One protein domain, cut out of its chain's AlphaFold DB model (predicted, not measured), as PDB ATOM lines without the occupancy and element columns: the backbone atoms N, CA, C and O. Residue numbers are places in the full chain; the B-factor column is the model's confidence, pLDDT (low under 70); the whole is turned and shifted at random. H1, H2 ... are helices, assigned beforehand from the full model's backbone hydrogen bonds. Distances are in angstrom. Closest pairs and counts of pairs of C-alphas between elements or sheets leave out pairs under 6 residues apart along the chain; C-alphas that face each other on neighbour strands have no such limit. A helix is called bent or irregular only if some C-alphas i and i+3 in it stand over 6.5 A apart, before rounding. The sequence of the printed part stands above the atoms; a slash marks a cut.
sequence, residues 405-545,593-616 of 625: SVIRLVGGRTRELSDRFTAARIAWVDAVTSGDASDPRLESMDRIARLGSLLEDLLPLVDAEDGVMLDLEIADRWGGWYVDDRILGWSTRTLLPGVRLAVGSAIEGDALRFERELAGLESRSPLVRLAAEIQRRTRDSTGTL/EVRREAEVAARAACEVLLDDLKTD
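Overview. This is residues 405 to 545 and 593 to 616 of the 625 residues of an uncharacterized protein of Planctomycetaceae bacterium (UniProt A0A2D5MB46). A long helix, H6, runs along an elongated body, and H3 and H5b lie beside part of it in an up-and-down bundle of three, each running against the one before it in the chain. H2 folds back on H3 at one end, where residues 433 to 438 stick out; H7 crosses H6 away from the bundle, and short H1 and H4 sit at H3 and H6. The printed part has 165 residues with seven named helices, H1 to H7 in chain order, and no named strand: all helix. It is only just compact, close to loose, with a radius of gyration of the C-alphas of 17.9 A and spans of 62 by 36 by 30 A.

Along the chain. Find C-alpha 511 at (127.915, 108.136, 87.362); from there H6, residues 511 to 542, runs 44.3 A to C-alpha 542 at (121.059, 121.365, 129.046). It is irregular, with C-alphas 537 and 540 7.7 A apart, and has a kink of 42 degrees near residue 536. Before it comes H5, residues 485 to 508, assigned as one helix by its hydrogen bonds but bent, with C-alphas 493 and 496 7.1 A apart; its arms, H5a, residues 485 to 493, and H5b, residues 496 to 508, stand at a steep tilt of 42 degrees. H3, residues 440 to 461, spans 32.4 A and is irregular, with C-alphas 457 and 460 7.0 A apart. H2, residues 414 to 434, spans 30.3 A; H1 is residues 405 to 409 and H4 residues 472 to 475. H7, residues 593 to 614, starts at (127.349, 130.874, 92.894) and spans 31.6 A.

Arrangement. Look first at Ser 505 and Phe 514, the closest C-alphas of the hairpin H5b and H6, 5.0 A apart, at a shallow tilt of 29 degrees, opposite ways. H3 touches H6 at Leu 451 and Leu 518, 6.9 A, and H5b at Ile 448 and Ala 506, 7.4 A. H2 and H3 form a hairpin, closest at Trp 428 and Leu 442, 5.4 A, with a shallow tilt of 34 degrees, only just short of steep. H1 touches H3 at Val 406 and Leu 459, 6.9 A. H7 touches H6 at Cys 606 and Pro 526, 5.7 A, at a steep tilt of 48 degrees. H4 touches H6 at Ala 475 and Gln 535, 5.3 A. H2 and H7 are apart. Every O i to N i+4 pair is within hydrogen-bond range in H1, H2, H5a, H5b and H7, against 16 of 18 in H3 and 22 of 28 in H6; H4 is too short for such a pair.

Size, cuts and confidence. The C-alphas farthest apart, Ser 434 and Thr 544, are 62.6 A apart. Residues 546 to 592 are not printed, and C-alphas 545 and 593 are 40.0 A apart across this cut. Of the links printed whole, none is long. Mean pLDDT of the printed part is 83.9; residues 463 to 470, 472 and 615 to 616 are under 70.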
ATOM      1  N   SER A 405     122.503  98.265 112.087       88.06
ATOM      2  CA  SER A 405     122.615  99.679 111.740       88.06
ATOM      3  C   SER A 405     123.247  99.885 110.379       88.06
ATOM      4  O   SER A 405     122.725 100.680 109.596       88.06
ATOM      5  N   VAL A 406     124.262  99.093 110.037       91.06
ATOM      6  CA  VAL A 406     124.825  99.019 108.687       91.06
ATOM      7  C   VAL A 406     123.730  98.635 107.693       91.06
ATOM      8  O   VAL A 406     123.524  99.349 106.710       91.06
ATOM      9  N   ILE A 407     122.955  97.577 107.977       91.12
ATOM     10  CA  ILE A 407     121.829  97.138 107.130       91.12
ATOM     11  C   ILE A 407     120.818  98.276 106.935       91.12
ATOM     12  O   ILE A 407     120.383  98.546 105.814       91.12
ATOM     13  N   ARG A 408     120.451  98.974 108.011       89.19
ATOM     14  CA  ARG A 408     119.484 100.081 107.984       89.19
ATOM     15  C   ARG A 408     119.991 101.299 107.207       89.19
ATOM     16  O   ARG A 408     119.198 101.890 106.457       89.19
ATOM     17  N   LEU A 409     121.271 101.645 107.362       90.50
ATOM     18  CA  LEU A 409     121.939 102.768 106.698       90.50
ATOM     19  C   LEU A 409     121.951 102.570 105.179       90.50
ATOM     20  O   LEU A 409     121.461 103.428 104.445       90.50
ATOM     21  N   VAL A 410     122.403 101.403 104.708       92.88
ATOM     22  CA  VAL A 410     122.487 101.106 103.264       92.88
ATOM     23  C   VAL A 410     121.177 100.579 102.664       92.88
ATOM     24  O   VAL A 410     121.122 100.228 101.487       92.88
ATOM     25  N   GLY A 411     120.102 100.507 103.457       89.94
ATOM     26  CA  GLY A 411     118.780 100.070 103.001       89.94
ATOM     27  C   GLY A 411     118.709  98.588 102.615       89.94
ATOM     28  O   GLY A 411     117.980  98.236 101.696       89.94
ATOM     29  N   GLY A 412     119.483  97.727 103.282       92.06
ATOM     30  CA  GLY A 412     119.521  96.279 103.044       92.06
ATOM     31  C   GLY A 412     120.417  95.830 101.887       92.06
ATOM     32  O   GLY A 412     120.581  94.632 101.679       92.06
ATOM     33  N   ARG A 413     121.044  96.764 101.164       93.00
ATOM     34  CA  ARG A 413     121.843  96.501  99.954       93.00
ATOM     35  C   ARG A 413     123.331  96.238 100.234       93.00
ATOM     36  O   ARG A 413     124.195  96.661  99.472       93.00
ATOM     37  N   THR A 414     123.653  95.571 101.344       94.06
ATOM     38  CA  THR A 414     125.043  95.402 101.825       94.06
ATOM     39  C   THR A 414     125.917  94.619 100.846       94.06
ATOM     40  O   THR A 414     127.002  95.077 100.494       94.06
ATOM     41  N   ARG A 415     125.425  93.476 100.348       94.25
ATOM     42  CA  ARG A 415     126.150  92.632  99.380       94.25
ATOM     43  C   ARG A 415     126.397  93.353  98.062       94.25
ATOM     44  O   ARG A 415     127.524  93.410  97.598       94.25
ATOM     45  N   GLU A 416     125.359  93.967  97.507       95.69
ATOM     46  CA  GLU A 416     125.434  94.674  96.225       95.69
ATOM     47  C   GLU A 416     126.395  95.869  96.286       95.69
ATOM     48  O   GLU A 416     127.142  96.118  95.341       95.69
ATOM     49  N   LEU A 417     126.415  96.590  97.413       95.44
ATOM     50  CA  LEU A 417     127.373  97.668  97.639       95.44
ATOM     51  C   LEU A 417     128.806  97.132  97.793       95.44
ATOM     52  O   LEU A 417     129.728  97.694  97.203       95.44
ATOM     53  N   SER A 418     128.993  96.025  98.517       94.31
ATOM     54  CA  SER A 418     130.293  95.347  98.651       94.31
ATOM     55  C   SER A 418     130.831  94.862  97.297       94.31
ATOM     56  O   SER A 418     132.007  95.058  96.972       94.31
ATOM     57  N   ASP A 419     129.964  94.278  96.470       94.06
ATOM     58  CA  ASP A 419     130.299  93.849  95.110       94.06
ATOM     59  C   ASP A 419     130.685  95.055  94.250       94.06
ATOM     60  O   ASP A 419     131.662  95.004  93.498       94.06
ATOM     61  N   ARG A 420     129.974  96.181  94.404       94.50
ATOM     62  CA  ARG A 420     130.293  97.420  93.695       94.50
ATOM     63  C   ARG A 420     131.653  97.991  94.098       94.50
ATOM     64  O   ARG A 420     132.380  98.436  93.210       94.50
ATOM     65  N   PHE A 421     132.014  97.949  95.382       93.50
ATOM     66  CA  PHE A 421     133.335  98.373  95.873       93.50
ATOM     67  C   PHE A 421     134.442  97.528  95.239       93.50
ATOM     68  O   PHE A 421     135.395  98.062  94.667       93.50
ATOM     69  N   THR A 422     134.263  96.207  95.247       91.75
ATOM     70  CA  THR A 422     135.207  95.263  94.641       91.75
ATOM     71  C   THR A 422     135.334  95.488  93.132       91.75
ATOM     72  O   THR A 422     136.444  95.580  92.603       91.75
ATOM     73  N   ALA A 423     134.211  95.644  92.427       92.44
ATOM     74  CA  ALA A 423     134.192  95.879  90.987       92.44
ATOM     75  C   ALA A 423     134.844  97.217  90.601       92.44
ATOM     76  O   ALA A 423     135.603  97.267  89.634       92.44
ATOM     77  N   ALA A 424     134.583  98.293  91.353       92.50
ATOM     78  CA  ALA A 424     135.206  99.597  91.131       92.50
ATOM     79  C   ALA A 424     136.724  99.541  91.350       92.50
ATOM     80  O   ALA A 424     137.475 100.066  90.530       92.50
ATOM     81  N   ARG A 425     137.181  98.823  92.385       92.06
ATOM     82  CA  ARG A 425     138.606  98.616  92.659       92.06
ATOM     83  C   ARG A 425     139.307  97.851  91.538       92.06
ATOM     84  O   ARG A 425     140.374  98.264  91.092       92.06
ATOM     85  N   ILE A 426     138.704  96.768  91.049       92.44
ATOM     86  CA  ILE A 426     139.238  96.006  89.908       92.44
ATOM     87  C   ILE A 426     139.300  96.892  88.655       92.44
ATOM     88  O   ILE A 426     140.327  96.933  87.978       92.44
ATOM     89  N   ALA A 427     138.237  97.653  88.377       91.75
ATOM     90  CA  ALA A 427     138.190  98.567  87.239       91.75
ATOM     91  C   ALA A 427     139.241  99.689  87.334       91.75
ATOM     92  O   ALA A 427     139.825 100.059  86.314       91.75
ATOM     93  N   TRP A 428     139.513 100.195  88.540       93.31
ATOM     94  CA  TRP A 428     140.589 101.152  88.802       93.31
ATOM     95  C   TRP A 428     141.967 100.537  88.554       93.31
ATOM     96  O   TRP A 428     142.764 101.133  87.835       93.31
ATOM     97  N   VAL A 429     142.231  99.320  89.048       92.12
ATOM     98  CA  VAL A 429     143.485  98.606  88.750       92.12
ATOM     99  C   VAL A 429     143.666  98.445  87.237       92.12
ATOM    100  O   VAL A 429     144.759  98.653  86.703       92.12
ATOM    101  N   ASP A 430     142.600  98.093  86.523       91.38
ATOM    102  CA  ASP A 430     142.639  97.951  85.071       91.38
ATOM    103  C   ASP A 430     142.986  99.261  84.358       91.38
ATOM    104  O   ASP A 430     143.799  99.239  83.432       91.38
ATOM    105  N   ALA A 431     142.418 100.382  84.805       90.75
ATOM    106  CA  ALA A 431     142.685 101.716  84.269       90.75
ATOM    107  C   ALA A 431     144.109 102.201  84.586       90.75
ATOM    108  O   ALA A 431     144.841 102.647  83.706       90.75
ATOM    109  N   VAL A 432     144.564 102.038  85.830       89.12
ATOM    110  CA  VAL A 432     145.926 102.411  86.234       89.12
ATOM    111  C   VAL A 432     146.961 101.621  85.436       89.12
ATOM    112  O   VAL A 432     147.902 102.195  84.889       89.12
ATOM    113  N   THR A 433     146.761 100.308  85.298       89.62
ATOM    114  CA  THR A 433     147.701  99.441  84.574       89.62
ATOM    115  C   THR A 433     147.645  99.589  83.050       89.62
ATOM    116  O   THR A 433     148.582  99.151  82.377       89.62
ATOM    117  N   SER A 434     146.594 100.201  82.491       86.06
ATOM    118  CA  SER A 434     146.526 100.559  81.066       86.06
ATOM    119  C   SER A 434     147.320 101.832  80.747       86.06
ATOM    120  O   SER A 434     147.778 102.001  79.616       86.06
ATOM    121  N   GLY A 435     147.549 102.690  81.748       80.19
ATOM    122  CA  GLY A 435     148.298 103.938  81.616       80.19
ATOM    123  C   GLY A 435     147.469 105.128  81.125       80.19
ATOM    124  O   GLY A 435     148.049 106.194  80.889       80.19
ATOM    125  N   ASP A 436     146.146 104.988  81.009       80.00
ATOM    126  CA  ASP A 436     145.239 106.088  80.673       80.00
ATOM    127  C   ASP A 436     144.908 106.916  81.926       80.00
ATOM    128  O   ASP A 436     144.293 106.434  82.872       80.00
ATOM    129  N   ALA A 437     145.370 108.169  81.953       71.94
ATOM    130  CA  ALA A 437     145.153 109.079  83.079       71.94
ATOM    131  C   ALA A 437     143.756 109.720  83.083       71.94
ATOM    132  O   ALA A 437     143.382 110.317  84.089       71.94
ATOM    133  N   SER A 438     143.017 109.616  81.977       78.94
ATOM    134  CA  SER A 438     141.692 110.215  81.799       78.94
ATOM    135  C   SER A 438     140.579 109.161  81.793       78.94
ATOM    136  O   SER A 438     139.449 109.467  81.413       78.94
ATOM    137  N   ASP A 439     140.885 107.920  82.186       84.62
ATOM    138  CA  ASP A 439     139.915 106.829  82.204       84.62
ATOM    139  C   ASP A 439     138.812 107.120  83.251       84.62
ATOM    140  O   ASP A 439     139.118 107.269  84.441       84.62
ATOM    141  N   PRO A 440     137.521 107.154  82.860       86.56
ATOM    142  CA  PRO A 440     136.402 107.400  83.776       86.56
ATOM    143  C   PRO A 440     136.329 106.435  84.971       86.56
ATOM    144  O   PRO A 440     135.694 106.737  85.987       86.56
ATOM    145  N   ARG A 441     136.964 105.259  84.880       87.81
ATOM    146  CA  ARG A 441     137.061 104.290  85.983       87.81
ATOM    147  C   ARG A 441     137.887 104.820  87.153       87.81
ATOM    148  O   ARG A 441     137.607 104.431  88.286       87.81
ATOM    149  N   LEU A 442     138.848 105.712  86.901       86.88
ATOM    150  CA  LEU A 442     139.627 106.367  87.954       86.88
ATOM    151  C   LEU A 442     138.712 107.218  88.840       86.88
ATOM    152  O   LEU A 442     138.681 107.039  90.056       86.88
ATOM    153  N   GLU A 443     137.877 108.054  88.223       88.50
ATOM    154  CA  GLU A 443     136.885 108.862  88.940       88.50
ATOM    155  C   GLU A 443     135.814 108.001  89.619       88.50
ATOM    156  O   GLU A 443     135.344 108.321  90.707       88.50
ATOM    157  N   SER A 444     135.412 106.887  88.997       90.56
ATOM    158  CA  SER A 444     134.449 105.970  89.614       90.56
ATOM    159  C   SER A 444     134.948 105.425  90.951       90.56
ATOM    160  O   SER A 444     134.123 105.225  91.842       90.56
ATOM    161  N   MET A 445     136.247 105.155  91.096       92.56
ATOM    162  CA  MET A 445     136.802 104.650  92.352       92.56
ATOM    163  C   MET A 445     136.895 105.742  93.416       92.56
ATOM    164  O   MET A 445     136.546 105.487  94.567       92.56
ATOM    165  N   ASP A 446     137.257 106.968  93.029       92.00
ATOM    166  CA  ASP A 446     137.243 108.112  93.947       92.00
ATOM    167  C   ASP A 446     135.847 108.339  94.553       92.00
ATOM    168  O   ASP A 446     135.711 108.430  95.773       92.00
ATOM    169  N   ARG A 447     134.789 108.318  93.727       93.75
ATOM    170  CA  ARG A 447     133.399 108.442  94.208       93.75
ATOM    171  C   ARG A 447     133.015 107.331  95.188       93.75
ATOM    172  O   ARG A 447     132.331 107.584  96.175       93.75
ATOM    173  N   ILE A 448     133.456 106.098  94.933       94.56
ATOM    174  CA  ILE A 448     133.195 104.953  95.817       94.56
ATOM    175  C   ILE A 448     133.943 105.095  97.148       94.56
ATOM    176  O   ILE A 448     133.351 104.861  98.200       94.56
ATOM    177  N   ALA A 449     135.201 105.534  97.125       92.94
ATOM    178  CA  ALA A 449     135.973 105.788  98.339       92.94
ATOM    179  C   ALA A 449     135.378 106.937  99.173       92.94
ATOM    180  O   ALA A 449     135.276 106.823 100.397       92.94
ATOM    181  N   ARG A 450     134.929 108.015  98.514       93.31
ATOM    182  CA  ARG A 450     134.187 109.124  99.142       93.31
ATOM    183  C   ARG A 450     132.900 108.632  99.800       93.31
ATOM    184  O   ARG A 450     132.676 108.923 100.971       93.31
ATOM    185  N   LEU A 451     132.102 107.823  99.095       95.25
ATOM    186  CA  LEU A 451     130.901 107.208  99.667       95.25
ATOM    187  C   LEU A 451     131.235 106.331 100.878       95.25
ATOM    188  O   LEU A 451     130.557 106.433 101.890       95.25
ATOM    189  N   GLY A 452     132.265 105.486 100.800       94.12
ATOM    190  CA  GLY A 452     132.664 104.631 101.920       94.12
ATOM    191  C   GLY A 452     133.078 105.424 103.159       94.12
ATOM    192  O   GLY A 452     132.594 105.133 104.245       94.12
ATOM    193  N   SER A 453     133.889 106.471 102.984       91.56
ATOM    194  CA  SER A 453     134.288 107.369 104.082       91.56
ATOM    195  C   SER A 453     133.063 108.041 104.712       91.56
ATOM    196  O   SER A 453     132.886 108.044 105.926       91.56
ATOM    197  N   LEU A 454     132.151 108.529 103.866       92.00
ATOM    198  CA  LEU A 454     130.918 109.169 104.304       92.00
ATOM    199  C   LEU A 454     129.977 108.204 105.043       92.00
ATOM    200  O   LEU A 454     129.315 108.602 105.995       92.00
ATOM    201  N   LEU A 455     129.884 106.942 104.622       93.62
ATOM    202  CA  LEU A 455     129.060 105.943 105.306       93.62
ATOM    203  C   LEU A 455     129.604 105.617 106.701       93.62
ATOM    204  O   LEU A 455     128.807 105.503 107.632       93.62
ATOM    205  N   GLU A 456     130.926 105.523 106.854       91.25
ATOM    206  CA  GLU A 456     131.566 105.338 108.162       91.25
ATOM    207  C   GLU A 456     131.257 106.518 109.091       91.25
ATOM    208  O   GLU A 456     130.828 106.328 110.228       91.25
ATOM    209  N   ASP A 457     131.353 107.739 108.566       88.88
ATOM    210  CA  ASP A 457     131.051 108.973 109.289       88.88
ATOM    211  C   ASP A 457     129.582 109.116 109.715       88.88
ATOM    212  O   ASP A 457     129.273 109.787 110.705       88.88
ATOM    213  N   LEU A 458     128.660 108.524 108.953       88.69
ATOM    214  CA  LEU A 458     127.219 108.613 109.188       88.69
ATOM    215  C   LEU A 458     126.669 107.472 110.044       88.69
ATOM    216  O   LEU A 458     125.579 107.609 110.602       88.69
ATOM    217  N   LEU A 459     127.394 106.362 110.167       87.94
ATOM    218  CA  LEU A 459     126.939 105.192 110.911       87.94
ATOM    219  C   LEU A 459     126.601 105.484 112.387       87.94
ATOM    220  O   LEU A 459     125.510 105.081 112.804       87.94
ATOM    221  N   PRO A 460     127.404 106.258 113.155       83.88
ATOM    222  CA  PRO A 460     127.078 106.579 114.548       83.88
ATOM    223  C   PRO A 460     125.738 107.307 114.726       83.88
ATOM    224  O   PRO A 460     125.157 107.282 115.808       83.88
ATOM    225  N   LEU A 461     125.226 107.953 113.670       79.69
ATOM    226  CA  LEU A 461     123.935 108.643 113.693       79.69
ATOM    227  C   LEU A 461     122.743 107.682 113.558       79.69
ATOM    228  O   LEU A 461     121.616 108.061 113.872       79.69
ATOM    229  N   VAL A 462     122.968 106.455 113.076       77.25
ATOM    230  CA  VAL A 462     121.936 105.421 112.884       77.25
ATOM    231  C   VAL A 462     121.801 104.514 114.113       77.25
ATOM    232  O   VAL A 462     120.709 104.011 114.380       77.25
ATOM    233  N   ASP A 463     122.886 104.343 114.874       62.41
ATOM    234  CA  ASP A 463     122.987 103.488 116.067       62.41
ATOM    235  C   ASP A 463     122.277 104.020 117.320       62.41
ATOM    236  O   ASP A 463     122.159 103.299 118.309       62.41
ATOM    237  N   ALA A 464     121.771 105.256 117.316       57.44
ATOM    238  CA  ALA A 464     120.948 105.750 118.417       57.44
ATOM    239  C   ALA A 464     119.639 104.930 118.477       57.44
ATOM    240  O   ALA A 464     118.710 105.164 117.708       57.44
ATOM    241  N   GLU A 465     119.606 103.915 119.349       40.84
ATOM    242  CA  GLU A 465     118.572 102.866 119.461       40.84
ATOM    243  C   GLU A 465     117.152 103.353 119.773       40.84
ATOM    244  O   GLU A 465     116.206 102.585 119.648       40.84
ATOM    245  N   ASP A 466     116.961 104.635 120.042       39.28
ATOM    246  CA  ASP A 466     115.666 105.282 119.917       39.28
ATOM    247  C   ASP A 466     115.819 106.376 118.880       39.28
ATOM    248  O   ASP A 466     116.785 107.138 118.927       39.28
ATOM    249  N   GLY A 467     114.853 106.490 117.971       42.12
ATOM    250  CA  GLY A 467     114.738 107.568 116.992       42.12
ATOM    251  C   GLY A 467     114.547 108.957 117.612       42.12
ATOM    252  O   GLY A 467     113.716 109.729 117.139       42.12
ATOM    253  N   VAL A 468     115.326 109.311 118.635       45.00
ATOM    254  CA  VAL A 468     115.680 110.677 118.981       45.00
ATOM    255  C   VAL A 468     116.537 111.185 117.827       45.00
ATOM    256  O   VAL A 468     117.756 111.315 117.911       45.00
ATOM    257  N   MET A 469     115.852 111.465 116.712       54.19
ATOM    258  CA  MET A 469     116.114 112.646 115.904       54.19
ATOM    259  C   MET A 469     116.775 113.669 116.812       54.19
ATOM    260  O   MET A 469     116.179 113.995 117.839       54.19
ATOM    261  N   LEU A 470     117.993 114.080 116.460       67.12
ATOM    262  CA  LEU A 470     118.674 115.239 117.021       67.12
ATOM    263  C   LEU A 470     117.686 116.152 117.751       67.12
ATOM    264  O   LEU A 470     116.832 116.761 117.104       67.12
ATOM    265  N   ASP A 471     117.738 116.166 119.082       72.62
ATOM    266  CA  ASP A 471     116.817 116.984 119.872       72.62
ATOM    267  C   ASP A 471     117.394 118.392 119.863       72.62
ATOM    268  O   ASP A 471     118.158 118.808 120.739       72.62
ATOM    269  N   LEU A 472     117.096 119.079 118.765       69.75
ATOM    270  CA  LEU A 472     117.588 120.417 118.494       69.75
ATOM    271  C   LEU A 472     117.105 121.395 119.547       69.75
ATOM    272  O   LEU A 472     117.834 122.325 119.866       69.75
ATOM    273  N   GLU A 473     115.936 121.160 120.139       75.25
ATOM    274  CA  GLU A 473     115.454 121.981 121.242       75.25
ATOM    275  C   GLU A 473     116.334 121.830 122.484       75.25
ATOM    276  O   GLU A 473     116.475 122.789 123.240       75.25
ATOM    277  N   ILE A 474     116.938 120.658 122.717       77.50
ATOM    278  CA  ILE A 474     117.923 120.467 123.789       77.50
ATOM    279  C   ILE A 474     119.270 121.104 123.429       77.50
ATOM    280  O   ILE A 474     119.869 121.777 124.271       77.50
ATOM    281  N   ALA A 475     119.750 120.924 122.195       75.38
ATOM    282  CA  ALA A 475     121.019 121.506 121.751       75.38
ATOM    283  C   ALA A 475     120.971 123.046 121.720       75.38
ATOM    284  O   ALA A 475     121.919 123.706 122.138       75.38
ATOM    285  N   ASP A 476     119.839 123.627 121.311       77.94
ATOM    286  CA  ASP A 476     119.595 125.075 121.259       77.94
ATOM    287  C   ASP A 476     119.536 125.739 122.647       77.94
ATOM    288  O   ASP A 476     119.596 126.959 122.786       77.94
ATOM    289  N   ARG A 477     119.459 124.956 123.729       84.38
ATOM    290  CA  ARG A 477     119.572 125.499 125.093       84.38
ATOM    291  C   ARG A 477     121.009 125.848 125.459       84.38
ATOM    292  O   ARG A 477     121.210 126.620 126.397       84.38
ATOM    293  N   TRP A 478     121.999 125.312 124.746       86.62
ATOM    294  CA  TRP A 478     123.399 125.661 124.951       86.62
ATOM    295  C   TRP A 478     123.701 127.066 124.408       86.62
ATOM    296  O   TRP A 478     123.241 127.465 123.337       86.62
ATOM    297  N   GLY A 479     124.489 127.850 125.146       83.38
ATOM    298  CA  GLY A 479     124.828 129.226 124.779       83.38
ATOM    299  C   GLY A 479     125.741 129.344 123.556       83.38
ATOM    300  O   GLY A 479     125.684 130.356 122.862       83.38
ATOM    301  N   GLY A 480     126.531 128.306 123.267       85.81
ATOM    302  CA  GLY A 480     127.484 128.277 122.152       85.81
ATOM    303  C   GLY A 480     126.929 127.772 120.823       85.81
ATOM    304  O   GLY A 480     127.662 127.757 119.843       85.81
ATOM    305  N   TRP A 481     125.660 127.360 120.773       87.38
ATOM    306  CA  TRP A 481     125.068 126.737 119.591       87.38
ATOM    307  C   TRP A 481     123.689 127.303 119.275       87.38
ATOM    308  O   TRP A 481     122.911 127.583 120.187       87.38
ATOM    309  N   TYR A 482     123.416 127.490 117.984       86.25
ATOM    310  CA  TYR A 482     122.107 127.858 117.449       86.25
ATOM    311  C   TYR A 482     122.040 127.480 115.963       86.25
ATOM    312  O   TYR A 482     122.862 127.943 115.174       86.25
ATOM    313  N   VAL A 483     121.041 126.695 115.559       78.69
ATOM    314  CA  VAL A 483     120.733 126.438 114.143       78.69
ATOM    315  C   VAL A 483     119.218 126.428 113.964       78.69
ATOM    316  O   VAL A 483     118.498 125.868 114.787       78.69
ATOM    317  N   ASP A 484     118.724 127.033 112.883       75.12
ATOM    318  CA  ASP A 484     117.296 127.029 112.566       75.12
ATOM    319  C   ASP A 484     116.789 125.596 112.292       75.12
ATOM    320  O   ASP A 484     117.359 124.850 111.486       75.12
ATOM    321  N   ASP A 485     115.682 125.221 112.945       73.38
ATOM    322  CA  ASP A 485     115.055 123.895 112.822       73.38
ATOM    323  C   ASP A 485     114.670 123.550 111.373       73.38
ATOM    324  O   ASP A 485     114.662 122.386 110.980       73.38
ATOM    325  N   ARG A 486     114.404 124.535 110.511       76.19
ATOM    326  CA  ARG A 486     114.108 124.267 109.097       76.19
ATOM    327  C   ARG A 486     115.334 123.756 108.361       76.19
ATOM    328  O   ARG A 486     115.183 122.877 107.520       76.19
ATOM    329  N   ILE A 487     116.520 124.282 108.665       75.81
ATOM    330  CA  ILE A 487     117.774 123.896 108.005       75.81
ATOM    331  C   ILE A 487     118.190 122.519 108.502       75.81
ATOM    332  O   ILE A 487     118.318 121.573 107.726       75.81
ATOM    333  N   LEU A 488     118.369 122.401 109.816       78.44
ATOM    334  CA  LEU A 488     118.890 121.189 110.423       78.44
ATOM    335  C   LEU A 488     117.841 120.080 110.432       78.44
ATOM    336  O   LEU A 488     118.154 118.954 110.071       78.44
ATOM    337  N   GLY A 489     116.576 120.392 110.713       77.69
ATOM    338  CA  GLY A 489     115.481 119.431 110.615       77.69
ATOM    339  C   GLY A 489     115.279 118.906 109.191       77.69
ATOM    340  O   GLY A 489     115.033 117.711 109.020       77.69
ATOM    341  N   TRP A 490     115.428 119.735 108.148       80.19
ATOM    342  CA  TRP A 490     115.406 119.243 106.764       80.19
ATOM    343  C   TRP A 490     116.624 118.367 106.448       80.19
ATOM    344  O   TRP A 490     116.455 117.274 105.900       80.19
ATOM    345  N   SER A 491     117.830 118.790 106.835       82.38
ATOM    346  CA  SER A 491     119.054 118.001 106.649       82.38
ATOM    347  C   SER A 491     118.954 116.641 107.343       82.38
ATOM    348  O   SER A 491     119.149 115.619 106.694       82.38
ATOM    349  N   THR A 492     118.519 116.595 108.603       81.94
ATOM    350  CA  THR A 492     118.332 115.353 109.365       81.94
ATOM    351  C   THR A 492     117.277 114.442 108.731       81.94
ATOM    352  O   THR A 492     117.528 113.253 108.542       81.94
ATOM    353  N   ARG A 493     116.113 114.977 108.322       81.88
ATOM    354  CA  ARG A 493     115.045 114.175 107.683       81.88
ATOM    355  C   ARG A 493     115.440 113.632 106.309       81.88
ATOM    356  O   ARG A 493     114.939 112.586 105.901       81.88
ATOM    357  N   THR A 494     116.296 114.342 105.575       84.31
ATOM    358  CA  THR A 494     116.686 113.971 104.205       84.31
ATOM    359  C   THR A 494     118.001 113.204 104.117       84.31
ATOM    360  O   THR A 494     118.275 112.630 103.063       84.31
ATOM    361  N   LEU A 495     118.777 113.135 105.202       87.31
ATOM    362  CA  LEU A 495     120.075 112.468 105.234       87.31
ATOM    363  C   LEU A 495     119.964 110.978 104.898       87.31
ATOM    364  O   LEU A 495     120.543 110.536 103.911       87.31
ATOM    365  N   LEU A 496     119.169 110.211 105.653       88.31
ATOM    366  CA  LEU A 496     119.029 108.766 105.427       88.31
ATOM    367  C   LEU A 496     118.409 108.429 104.053       88.31
ATOM    368  O   LEU A 496     118.955 107.567 103.359       88.31
ATOM    369  N   PRO A 497     117.321 109.089 103.595       89.81
ATOM    370  CA  PRO A 497     116.856 108.935 102.217       89.81
ATOM    371  C   PRO A 497     117.937 109.256 101.180       89.81
ATOM    372  O   PRO A 497     118.092 108.511 100.216       89.81
ATOM    373  N   GLY A 498     118.714 110.322 101.391       90.94
ATOM    374  CA  GLY A 498     119.819 110.697 100.512       90.94
ATOM    375  C   GLY A 498     120.908 109.625 100.457       90.94
ATOM    376  O   GLY A 498     121.327 109.259  99.363       90.94
ATOM    377  N   VAL A 499     121.303 109.054 101.602       93.94
ATOM    378  CA  VAL A 499     122.271 107.943 101.670       93.94
ATOM    379  C   VAL A 499     121.793 106.776 100.813       93.94
ATOM    380  O   VAL A 499     122.548 106.257  99.995       93.94
ATOM    381  N   ARG A 500     120.514 106.407 100.923       93.50
ATOM    382  CA  ARG A 500     119.930 105.318 100.127       93.50
ATOM    383  C   ARG A 500     119.905 105.628  98.629       93.50
ATOM    384  O   ARG A 500     120.111 104.718  97.830       93.50
ATOM    385  N   LEU A 501     119.695 106.886  98.237       94.88
ATOM    386  CA  LEU A 501     119.778 107.318  96.836       94.88
ATOM    387  C   LEU A 501     121.216 107.260  96.298       94.88
ATOM    388  O   LEU A 501     121.428 106.780  95.182       94.88
ATOM    389  N   ALA A 502     122.205 107.691  97.084       95.81
ATOM    390  CA  ALA A 502     123.617 107.608  96.712       95.81
ATOM    391  C   ALA A 502     124.090 106.149  96.607       95.81
ATOM    392  O   ALA A 502     124.688 105.770  95.606       95.81
ATOM    393  N   VAL A 503     123.736 105.297  97.576       96.31
ATOM    394  CA  VAL A 503     124.010 103.849  97.525       96.31
ATOM    395  C   VAL A 503     123.329 103.207  96.314       96.31
ATOM    396  O   VAL A 503     123.959 102.451  95.579       96.31
ATOM    397  N   GLY A 504     122.055 103.527  96.066       96.00
ATOM    398  CA  GLY A 504     121.310 102.985  94.931       96.00
ATOM    399  C   GLY A 504     121.931 103.348  93.583       96.00
ATOM    400  O   GLY A 504     122.174 102.460  92.771       96.00
ATOM    401  N   SER A 505     122.261 104.626  93.382       95.75
ATOM    402  CA  SER A 505     122.915 105.109  92.156       95.75
ATOM    403  C   SER A 505     124.340 104.572  91.984       95.75
ATOM    404  O   SER A 505     124.731 104.246  90.863       95.75
ATOM    405  N   ALA A 506     125.090 104.391  93.076       95.12
ATOM    406  CA  ALA A 506     126.400 103.745  93.042       95.12
ATOM    407  C   ALA A 506     126.310 102.300  92.526       95.12
ATOM    408  O   ALA A 506     127.123 101.902  91.686       95.12
ATOM    409  N   ILE A 507     125.319 101.536  93.001       95.94
ATOM    410  CA  ILE A 507     125.078 100.146  92.583       95.94
ATOM    411  C   ILE A 507     124.572 100.078  91.137       95.94
ATOM    412  O   ILE A 507     125.025  99.232  90.373       95.94
ATOM    413  N   GLU A 508     123.666 100.978  90.745       93.69
ATOM    414  CA  GLU A 508     123.142 101.073  89.373       93.69
ATOM    415  C   GLU A 508     124.223 101.477  88.352       93.69
ATOM    416  O   GLU A 508     124.080 101.199  87.163       93.69
ATOM    417  N   GLY A 509     125.313 102.109  88.801       87.06
ATOM    418  CA  GLY A 509     126.410 102.549  87.939       87.06
ATOM    419  C   GLY A 509     126.130 103.850  87.180       87.06
ATOM    420  O   GLY A 509     126.860 104.175  86.244       87.06
ATOM    421  N   ASP A 510     125.109 104.614  87.576       91.38
ATOM    422  CA  ASP A 510     124.799 105.929  87.005       91.38
ATOM    423  C   ASP A 510     125.747 106.988  87.585       91.38
ATOM    424  O   ASP A 510     125.512 107.537  88.662       91.38
ATOM    425  N   ALA A 511     126.846 107.262  86.878       89.69
ATOM    426  CA  ALA A 511     127.915 108.136  87.362       89.69
ATOM    427  C   ALA A 511     127.458 109.582  87.628       89.69
ATOM    428  O   ALA A 511     127.865 110.173  88.626       89.69
ATOM    429  N   LEU A 512     126.607 110.147  86.763       91.19
ATOM    430  CA  LEU A 512     126.146 111.534  86.896       91.19
ATOM    431  C   LEU A 512     125.180 111.680  88.066       91.19
ATOM    432  O   LEU A 512     125.290 112.618  88.859       91.19
ATOM    433  N   ARG A 513     124.238 110.739  88.192       93.06
ATOM    434  CA  ARG A 513     123.328 110.713  89.333       93.06
ATOM    435  C   ARG A 513     124.092 110.462  90.623       93.06
ATOM    436  O   ARG A 513     123.855 111.178  91.588       93.06
ATOM    437  N   PHE A 514     125.022 109.510  90.628       95.31
ATOM    438  CA  PHE A 514     125.810 109.186  91.809       95.31
ATOM    439  C   PHE A 514     126.621 110.385  92.302       95.31
ATOM    440  O   PHE A 514     126.520 110.716  93.479       95.31
ATOM    441  N   GLU A 515     127.334 111.097  91.420       94.62
ATOM    442  CA  GLU A 515     128.070 112.308  91.810       94.62
ATOM    443  C   GLU A 515     127.141 113.364  92.416       94.62
ATOM    444  O   GLU A 515     127.449 113.941  93.455       94.62
ATOM    445  N   ARG A 516     125.974 113.593  91.804       92.69
ATOM    446  CA  ARG A 516     125.008 114.579  92.297       92.69
ATOM    447  C   ARG A 516     124.465 114.215  93.680       92.69
ATOM    448  O   ARG A 516     124.406 115.081  94.552       92.69
ATOM    449  N   GLU A 517     124.048 112.963  93.884       94.25
ATOM    450  CA  GLU A 517     123.531 112.518  95.185       94.25
ATOM    451  C   GLU A 517     124.639 112.524  96.254       94.25
ATOM    452  O   GLU A 517     124.401 112.972  97.377       94.25
ATOM    453  N   LEU A 518     125.857 112.096  95.897       94.25
ATOM    454  CA  LEU A 518     127.018 112.085  96.788       94.25
ATOM    455  C   LEU A 518     127.428 113.504  97.200       94.25
ATOM    456  O   LEU A 518     127.508 113.781  98.393       94.25
ATOM    457  N   ALA A 519     127.597 114.426  96.250       89.75
ATOM    458  CA  ALA A 519     127.921 115.823  96.538       89.75
ATOM    459  C   ALA A 519     126.846 116.487  97.414       89.75
ATOM    460  O   ALA A 519     127.155 117.211  98.364       89.75
ATOM    461  N   GLY A 520     125.568 116.186  97.155       86.62
ATOM    462  CA  GLY A 520     124.463 116.653  97.985       86.62
ATOM    463  C   GLY A 520     124.509 116.110  99.417       86.62
ATOM    464  O   GLY A 520     124.084 116.797 100.347       86.62
ATOM    465  N   LEU A 521     124.995 114.887  99.635       89.56
ATOM    466  CA  LEU A 521     125.188 114.337 100.980       89.56
ATOM    467  C   LEU A 521     126.417 114.914 101.682       89.56
ATOM    468  O   LEU A 521     126.328 115.272 102.853       89.56
ATOM    469  N   GLU A 522     127.534 115.048 100.977       89.31
ATOM    470  CA  GLU A 522     128.762 115.639 101.515       89.31
ATOM    471  C   GLU A 522     128.565 117.095 101.951       89.31
ATOM    472  O   GLU A 522     129.175 117.532 102.920       89.31
ATOM    473  N   SER A 523     127.681 117.837 101.279       83.19
ATOM    474  CA  SER A 523     127.297 119.198 101.677       83.19
ATOM    475  C   SER A 523     126.484 119.220 102.988       83.19
ATOM    476  O   SER A 523     126.701 120.069 103.847       83.19
ATOM    477  N   ARG A 524     125.573 118.255 103.194       82.44
ATOM    478  CA  ARG A 524     124.625 118.251 104.333       82.44
ATOM    479  C   ARG A 524     125.122 117.514 105.575       82.44
ATOM    480  O   ARG A 524     124.738 117.864 106.690       82.44
ATOM    481  N   SER A 525     125.924 116.469 105.393       87.44
ATOM    482  CA  SER A 525     126.360 115.577 106.474       87.44
ATOM    483  C   SER A 525     127.146 116.255 107.607       87.44
ATOM    484  O   SER A 525     126.860 115.915 108.758       87.44
ATOM    485  N   PRO A 526     128.057 117.226 107.368       88.00
ATOM    486  CA  PRO A 526     128.910 117.762 108.432       88.00
ATOM    487  C   PRO A 526     128.097 118.510 109.483       88.00
ATOM    488  O   PRO A 526     128.348 118.385 110.676       88.00
ATOM    489  N   LEU A 527     127.048 119.211 109.049       84.88
ATOM    490  CA  LEU A 527     126.114 119.891 109.936       84.88
ATOM    491  C   LEU A 527     125.392 118.899 110.865       84.88
ATOM    492  O   LEU A 527     125.366 119.088 112.079       84.88
ATOM    493  N   VAL A 528     124.829 117.819 110.315       86.12
ATOM    494  CA  VAL A 528     124.107 116.817 111.120       86.12
ATOM    495  C   VAL A 528     125.059 116.121 112.101       86.12
ATOM    496  O   VAL A 528     124.705 115.932 113.264       86.12
ATOM    497  N   ARG A 529     126.286 115.803 111.661       87.81
ATOM    498  CA  ARG A 529     127.346 115.223 112.502       87.81
ATOM    499  C   ARG A 529     127.743 116.167 113.638       87.81
ATOM    500  O   ARG A 529     127.763 115.746 114.792       87.81
ATOM    501  N   LEU A 530     127.994 117.443 113.337       86.44
ATOM    502  CA  LEU A 530     128.376 118.444 114.335       86.44
ATOM    503  C   LEU A 530     127.267 118.651 115.370       86.44
ATOM    504  O   LEU A 530     127.532 118.649 116.570       86.44
ATOM    505  N   ALA A 531     126.017 118.762 114.920       84.75
ATOM    506  CA  ALA A 531     124.876 118.876 115.818       84.75
ATOM    507  C   ALA A 531     124.757 117.660 116.750       84.75
ATOM    508  O   ALA A 531     124.453 117.816 117.935       84.75
ATOM    509  N   ALA A 532     125.021 116.456 116.232       83.00
ATOM    510  CA  ALA A 532     124.904 115.222 117.006       83.00
ATOM    511  C   ALA A 532     126.000 115.143 118.059       83.00
ATOM    512  O   ALA A 532     125.735 114.792 119.208       83.00
ATOM    513  N   GLU A 533     127.210 115.549 117.688       83.31
ATOM    514  CA  GLU A 533     128.348 115.602 118.591       83.31
ATOM    515  C   GLU A 533     128.151 116.638 119.707       83.31
ATOM    516  O   GLU A 533     128.371 116.341 120.884       83.31
ATOM    517  N   ILE A 534     127.643 117.826 119.376       82.69
ATOM    518  CA  ILE A 534     127.302 118.858 120.362       82.69
ATOM    519  C   ILE A 534     126.207 118.368 121.307       82.69
ATOM    520  O   ILE A 534     126.330 118.516 122.526       82.69
ATOM    521  N   GLN A 535     125.146 117.755 120.775       80.94
ATOM    522  CA  GLN A 535     124.075 117.218 121.604       80.94
ATOM    523  C   GLN A 535     124.605 116.116 122.526       80.94
ATOM    524  O   GLN A 535     124.310 116.135 123.717       80.94
ATOM    525  N   ARG A 536     125.431 115.192 122.022       79.88
ATOM    526  CA  ARG A 536     126.042 114.119 122.821       79.88
ATOM    527  C   ARG A 536     126.807 114.657 124.031       79.88
ATOM    528  O   ARG A 536     126.767 114.036 125.087       79.88
ATOM    529  N   ARG A 537     127.470 115.807 123.890       79.56
ATOM    530  CA  ARG A 537     128.281 116.428 124.950       79.56
ATOM    531  C   ARG A 537     127.489 117.302 125.915       79.56
ATOM    532  O   ARG A 537     127.885 117.442 127.066       79.56
ATOM    533  N   THR A 538     126.390 117.901 125.461       78.81
ATOM    534  CA  THR A 538     125.656 118.909 126.245       78.81
ATOM    535  C   THR A 538     124.334 118.415 126.815       78.81
ATOM    536  O   THR A 538     123.873 118.988 127.802       78.81
ATOM    537  N   ARG A 539     123.740 117.348 126.257       79.50
ATOM    538  CA  ARG A 539     122.373 116.888 126.563       79.50
ATOM    539  C   ARG A 539     122.080 116.771 128.055       79.50
ATOM    540  O   ARG A 539     121.044 117.261 128.496       79.50
ATOM    541  N   ASP A 540     122.984 116.171 128.822       79.19
ATOM    542  CA  ASP A 540     122.772 115.946 130.258       79.19
ATOM    543  C   ASP A 540     122.742 117.262 131.045       79.19
ATOM    544  O   ASP A 540     121.973 117.420 131.990       79.19
ATOM    545  N   SER A 541     123.545 118.237 130.614       76.94
ATOM    546  CA  SER A 541     123.654 119.550 131.253       76.94
ATOM    547  C   SER A 541     122.560 120.535 130.829       76.94
ATOM    548  O   SER A 541     122.176 121.401 131.612       76.94
ATOM    549  N   THR A 542     122.038 120.417 129.603       77.62
ATOM    550  CA  THR A 542     121.059 121.365 129.046       77.62
ATOM    551  C   THR A 542     119.626 120.833 129.023       77.62
ATOM    552  O   THR A 542     118.685 121.611 128.845       77.62
ATOM    553  N   GLY A 543     119.416 119.533 129.250       76.75
ATOM    554  CA  GLY A 543     118.111 118.870 129.150       76.75
ATOM    555  C   GLY A 543     117.024 119.407 130.091       76.75
ATOM    556  O   GLY A 543     115.839 119.282 129.786       76.75
ATOM    557  N   THR A 544     117.393 120.068 131.190       77.69
ATOM    558  CA  THR A 544     116.462 120.676 132.163       77.69
ATOM    559  C   THR A 544     116.321 122.193 132.019       77.69
ATOM    560  O   THR A 544     115.455 122.799 132.652       77.69
ATOM    561  N   LEU A 545     117.147 122.823 131.179       79.88
ATOM    562  CA  LEU A 545     117.178 124.273 131.014       79.88
ATOM    563  C   LEU A 545     115.997 124.765 130.151       79.88
ATOM    564  O   LEU A 545     115.649 124.112 129.167       79.88
ATOM    565  N   GLU A 593     125.933 130.779  92.541       73.44
ATOM    566  CA  GLU A 593     127.349 130.874  92.894       73.44
ATOM    567  C   GLU A 593     127.542 131.271  94.361       73.44
ATOM    568  O   GLU A 593     128.259 130.589  95.094       73.44
ATOM    569  N   VAL A 594     126.804 132.279  94.827       71.31
ATOM    570  CA  VAL A 594     126.817 132.740  96.225       71.31
ATOM    571  C   VAL A 594     126.349 131.638  97.172       71.31
ATOM    572  O   VAL A 594     126.935 131.415  98.232       71.31
ATOM    573  N   ARG A 595     125.314 130.891  96.774       75.38
ATOM    574  CA  ARG A 595     124.867 129.720  97.531       75.38
ATOM    575  C   ARG A 595     125.979 128.678  97.645       75.38
ATOM    576  O   ARG A 595     126.214 128.164  98.735       75.38
ATOM    577  N   ARG A 596     126.659 128.360  96.542       74.19
ATOM    578  CA  ARG A 596     127.746 127.373  96.523       74.19
ATOM    579  C   ARG A 596     128.906 127.797  97.425       74.19
ATOM    580  O   ARG A 596     129.451 126.958  98.135       74.19
ATOM    581  N   GLU A 597     129.270 129.076  97.424       73.75
ATOM    582  CA  GLU A 597     130.303 129.609  98.320       73.75
ATOM    583  C   GLU A 597     129.914 129.467  99.796       73.75
ATOM    584  O   GLU A 597     130.724 128.994 100.596       73.75
ATOM    585  N   ALA A 598     128.662 129.781 100.145       74.44
ATOM    586  CA  ALA A 598     128.145 129.594 101.499       74.44
ATOM    587  C   ALA A 598     128.128 128.112 101.921       74.44
ATOM    588  O   ALA A 598     128.513 127.797 103.047       74.44
ATOM    589  N   GLU A 599     127.749 127.190 101.024       76.88
ATOM    590  CA  GLU A 599     127.796 125.739 101.285       76.88
ATOM    591  C   GLU A 599     129.227 125.265 101.582       76.88
ATOM    592  O   GLU A 599     129.451 124.547 102.557       76.88
ATOM    593  N   VAL A 600     130.208 125.696 100.782       77.25
ATOM    594  CA  VAL A 600     131.622 125.332 100.973       77.25
ATOM    595  C   VAL A 600     132.165 125.884 102.291       77.25
ATOM    596  O   VAL A 600     132.815 125.150 103.036       77.25
ATOM    597  N   ALA A 601     131.880 127.149 102.605       73.31
ATOM    598  CA  ALA A 601     132.334 127.783 103.839       73.31
ATOM    599  C   ALA A 601     131.722 127.130 105.087       73.31
ATOM    600  O   ALA A 601     132.446 126.790 106.024       73.31
ATOM    601  N   ALA A 602     130.405 126.894 105.084       78.88
ATOM    602  CA  ALA A 602     129.708 126.248 106.193       78.88
ATOM    603  C   ALA A 602     130.205 124.810 106.414       78.88
ATOM    604  O   ALA A 602     130.442 124.409 107.556       78.88
ATOM    605  N   ARG A 603     130.424 124.054 105.329       82.38
ATOM    606  CA  ARG A 603     131.022 122.714 105.383       82.38
ATOM    607  C   ARG A 603     132.412 122.746 106.013       82.38
ATOM    608  O   ARG A 603     132.659 121.984 106.940       82.38
ATOM    609  N   ALA A 604     133.294 123.620 105.530       79.94
ATOM    610  CA  ALA A 604     134.661 123.717 106.035       79.94
ATOM    611  C   ALA A 604     134.685 124.049 107.536       79.94
ATOM    612  O   ALA A 604     135.392 123.390 108.293       79.94
ATOM    613  N   ALA A 605     133.858 125.000 107.981       80.94
ATOM    614  CA  ALA A 605     133.747 125.346 109.397       80.94
ATOM    615  C   ALA A 605     133.262 124.162 110.255       80.94
ATOM    616  O   ALA A 605     133.772 123.945 111.353       80.94
ATOM    617  N   CYS A 606     132.302 123.374 109.753       85.62
ATOM    618  CA  CYS A 606     131.809 122.200 110.473       85.62
ATOM    619  C   CYS A 606     132.855 121.084 110.575       85.62
ATOM    620  O   CYS A 606     132.980 120.489 111.639       85.62
ATOM    621  N   GLU A 607     133.597 120.795 109.501       84.69
ATOM    622  CA  GLU A 607     134.622 119.736 109.509       84.69
ATOM    623  C   GLU A 607     135.803 120.094 110.417       84.69
ATOM    624  O   GLU A 607     136.222 119.256 111.208       84.69
ATOM    625  N   VAL A 608     136.269 121.351 110.397       83.62
ATOM    626  CA  VAL A 608     137.316 121.822 111.324       83.62
ATOM    627  C   VAL A 608     136.876 121.625 112.775       83.62
ATOM    628  O   VAL A 608     137.607 121.051 113.577       83.62
ATOM    629  N   LEU A 609     135.644 122.024 113.104       84.94
ATOM    630  CA  LEU A 609     135.092 121.810 114.440       84.94
ATOM    631  C   LEU A 609     134.950 120.325 114.787       84.94
ATOM    632  O   LEU A 609     135.184 119.947 115.929       84.94
ATOM    633  N   LEU A 610     134.543 119.480 113.839       85.44
ATOM    634  CA  LEU A 610     134.419 118.042 114.064       85.44
ATOM    635  C   LEU A 610     135.774 117.398 114.357       85.44
ATOM    636  O   LEU A 610     135.860 116.592 115.280       85.44
ATOM    637  N   ASP A 611     136.821 117.760 113.622       82.19
ATOM    638  CA  ASP A 611     138.170 117.240 113.853       82.19
ATOM    639  C   ASP A 611     138.752 117.747 115.179       82.19
ATOM    640  O   ASP A 611     139.271 116.956 115.974       82.19
ATOM    641  N   ASP A 612     138.543 119.023 115.501       79.44
ATOM    642  CA  ASP A 612     138.884 119.579 116.811       79.44
ATOM    643  C   ASP A 612     138.146 118.868 117.951       79.44
ATOM    644  O   ASP A 612     138.703 118.687 119.031       79.44
ATOM    645  N   LEU A 613     136.893 118.460 117.738       76.94
ATOM    646  CA  LEU A 613     136.117 117.723 118.734       76.94
ATOM    647  C   LEU A 613     136.555 116.255 118.825       76.94
ATOM    648  O   LEU A 613     136.551 115.712 119.926       76.94
ATOM    649  N   LYS A 614     136.972 115.602 117.733       72.25
ATOM    650  CA  LYS A 614     137.512 114.224 117.766       72.25
ATOM    651  C   LYS A 614     138.803 114.116 118.579       72.25
ATOM    652  O   LYS A 614     139.064 113.062 119.148       72.25
ATOM    653  N   THR A 615     139.613 115.175 118.596       59.38
ATOM    654  CA  THR A 615     140.875 115.220 119.358       59.38
ATOM    655  C   THR A 615     140.684 115.516 120.848       59.38
ATOM    656  O   THR A 615     141.623 115.325 121.623       59.38
ATOM    657  N   ASP A 616     139.483 115.929 121.265       55.72
ATOM    658  CA  ASP A 616     139.101 115.922 122.676       55.72
ATOM    659  C   ASP A 616     138.802 114.484 123.120       55.72
ATOM    660  O   ASP A 616     138.101 113.754 122.412       55.72
TER     661      ASP A 616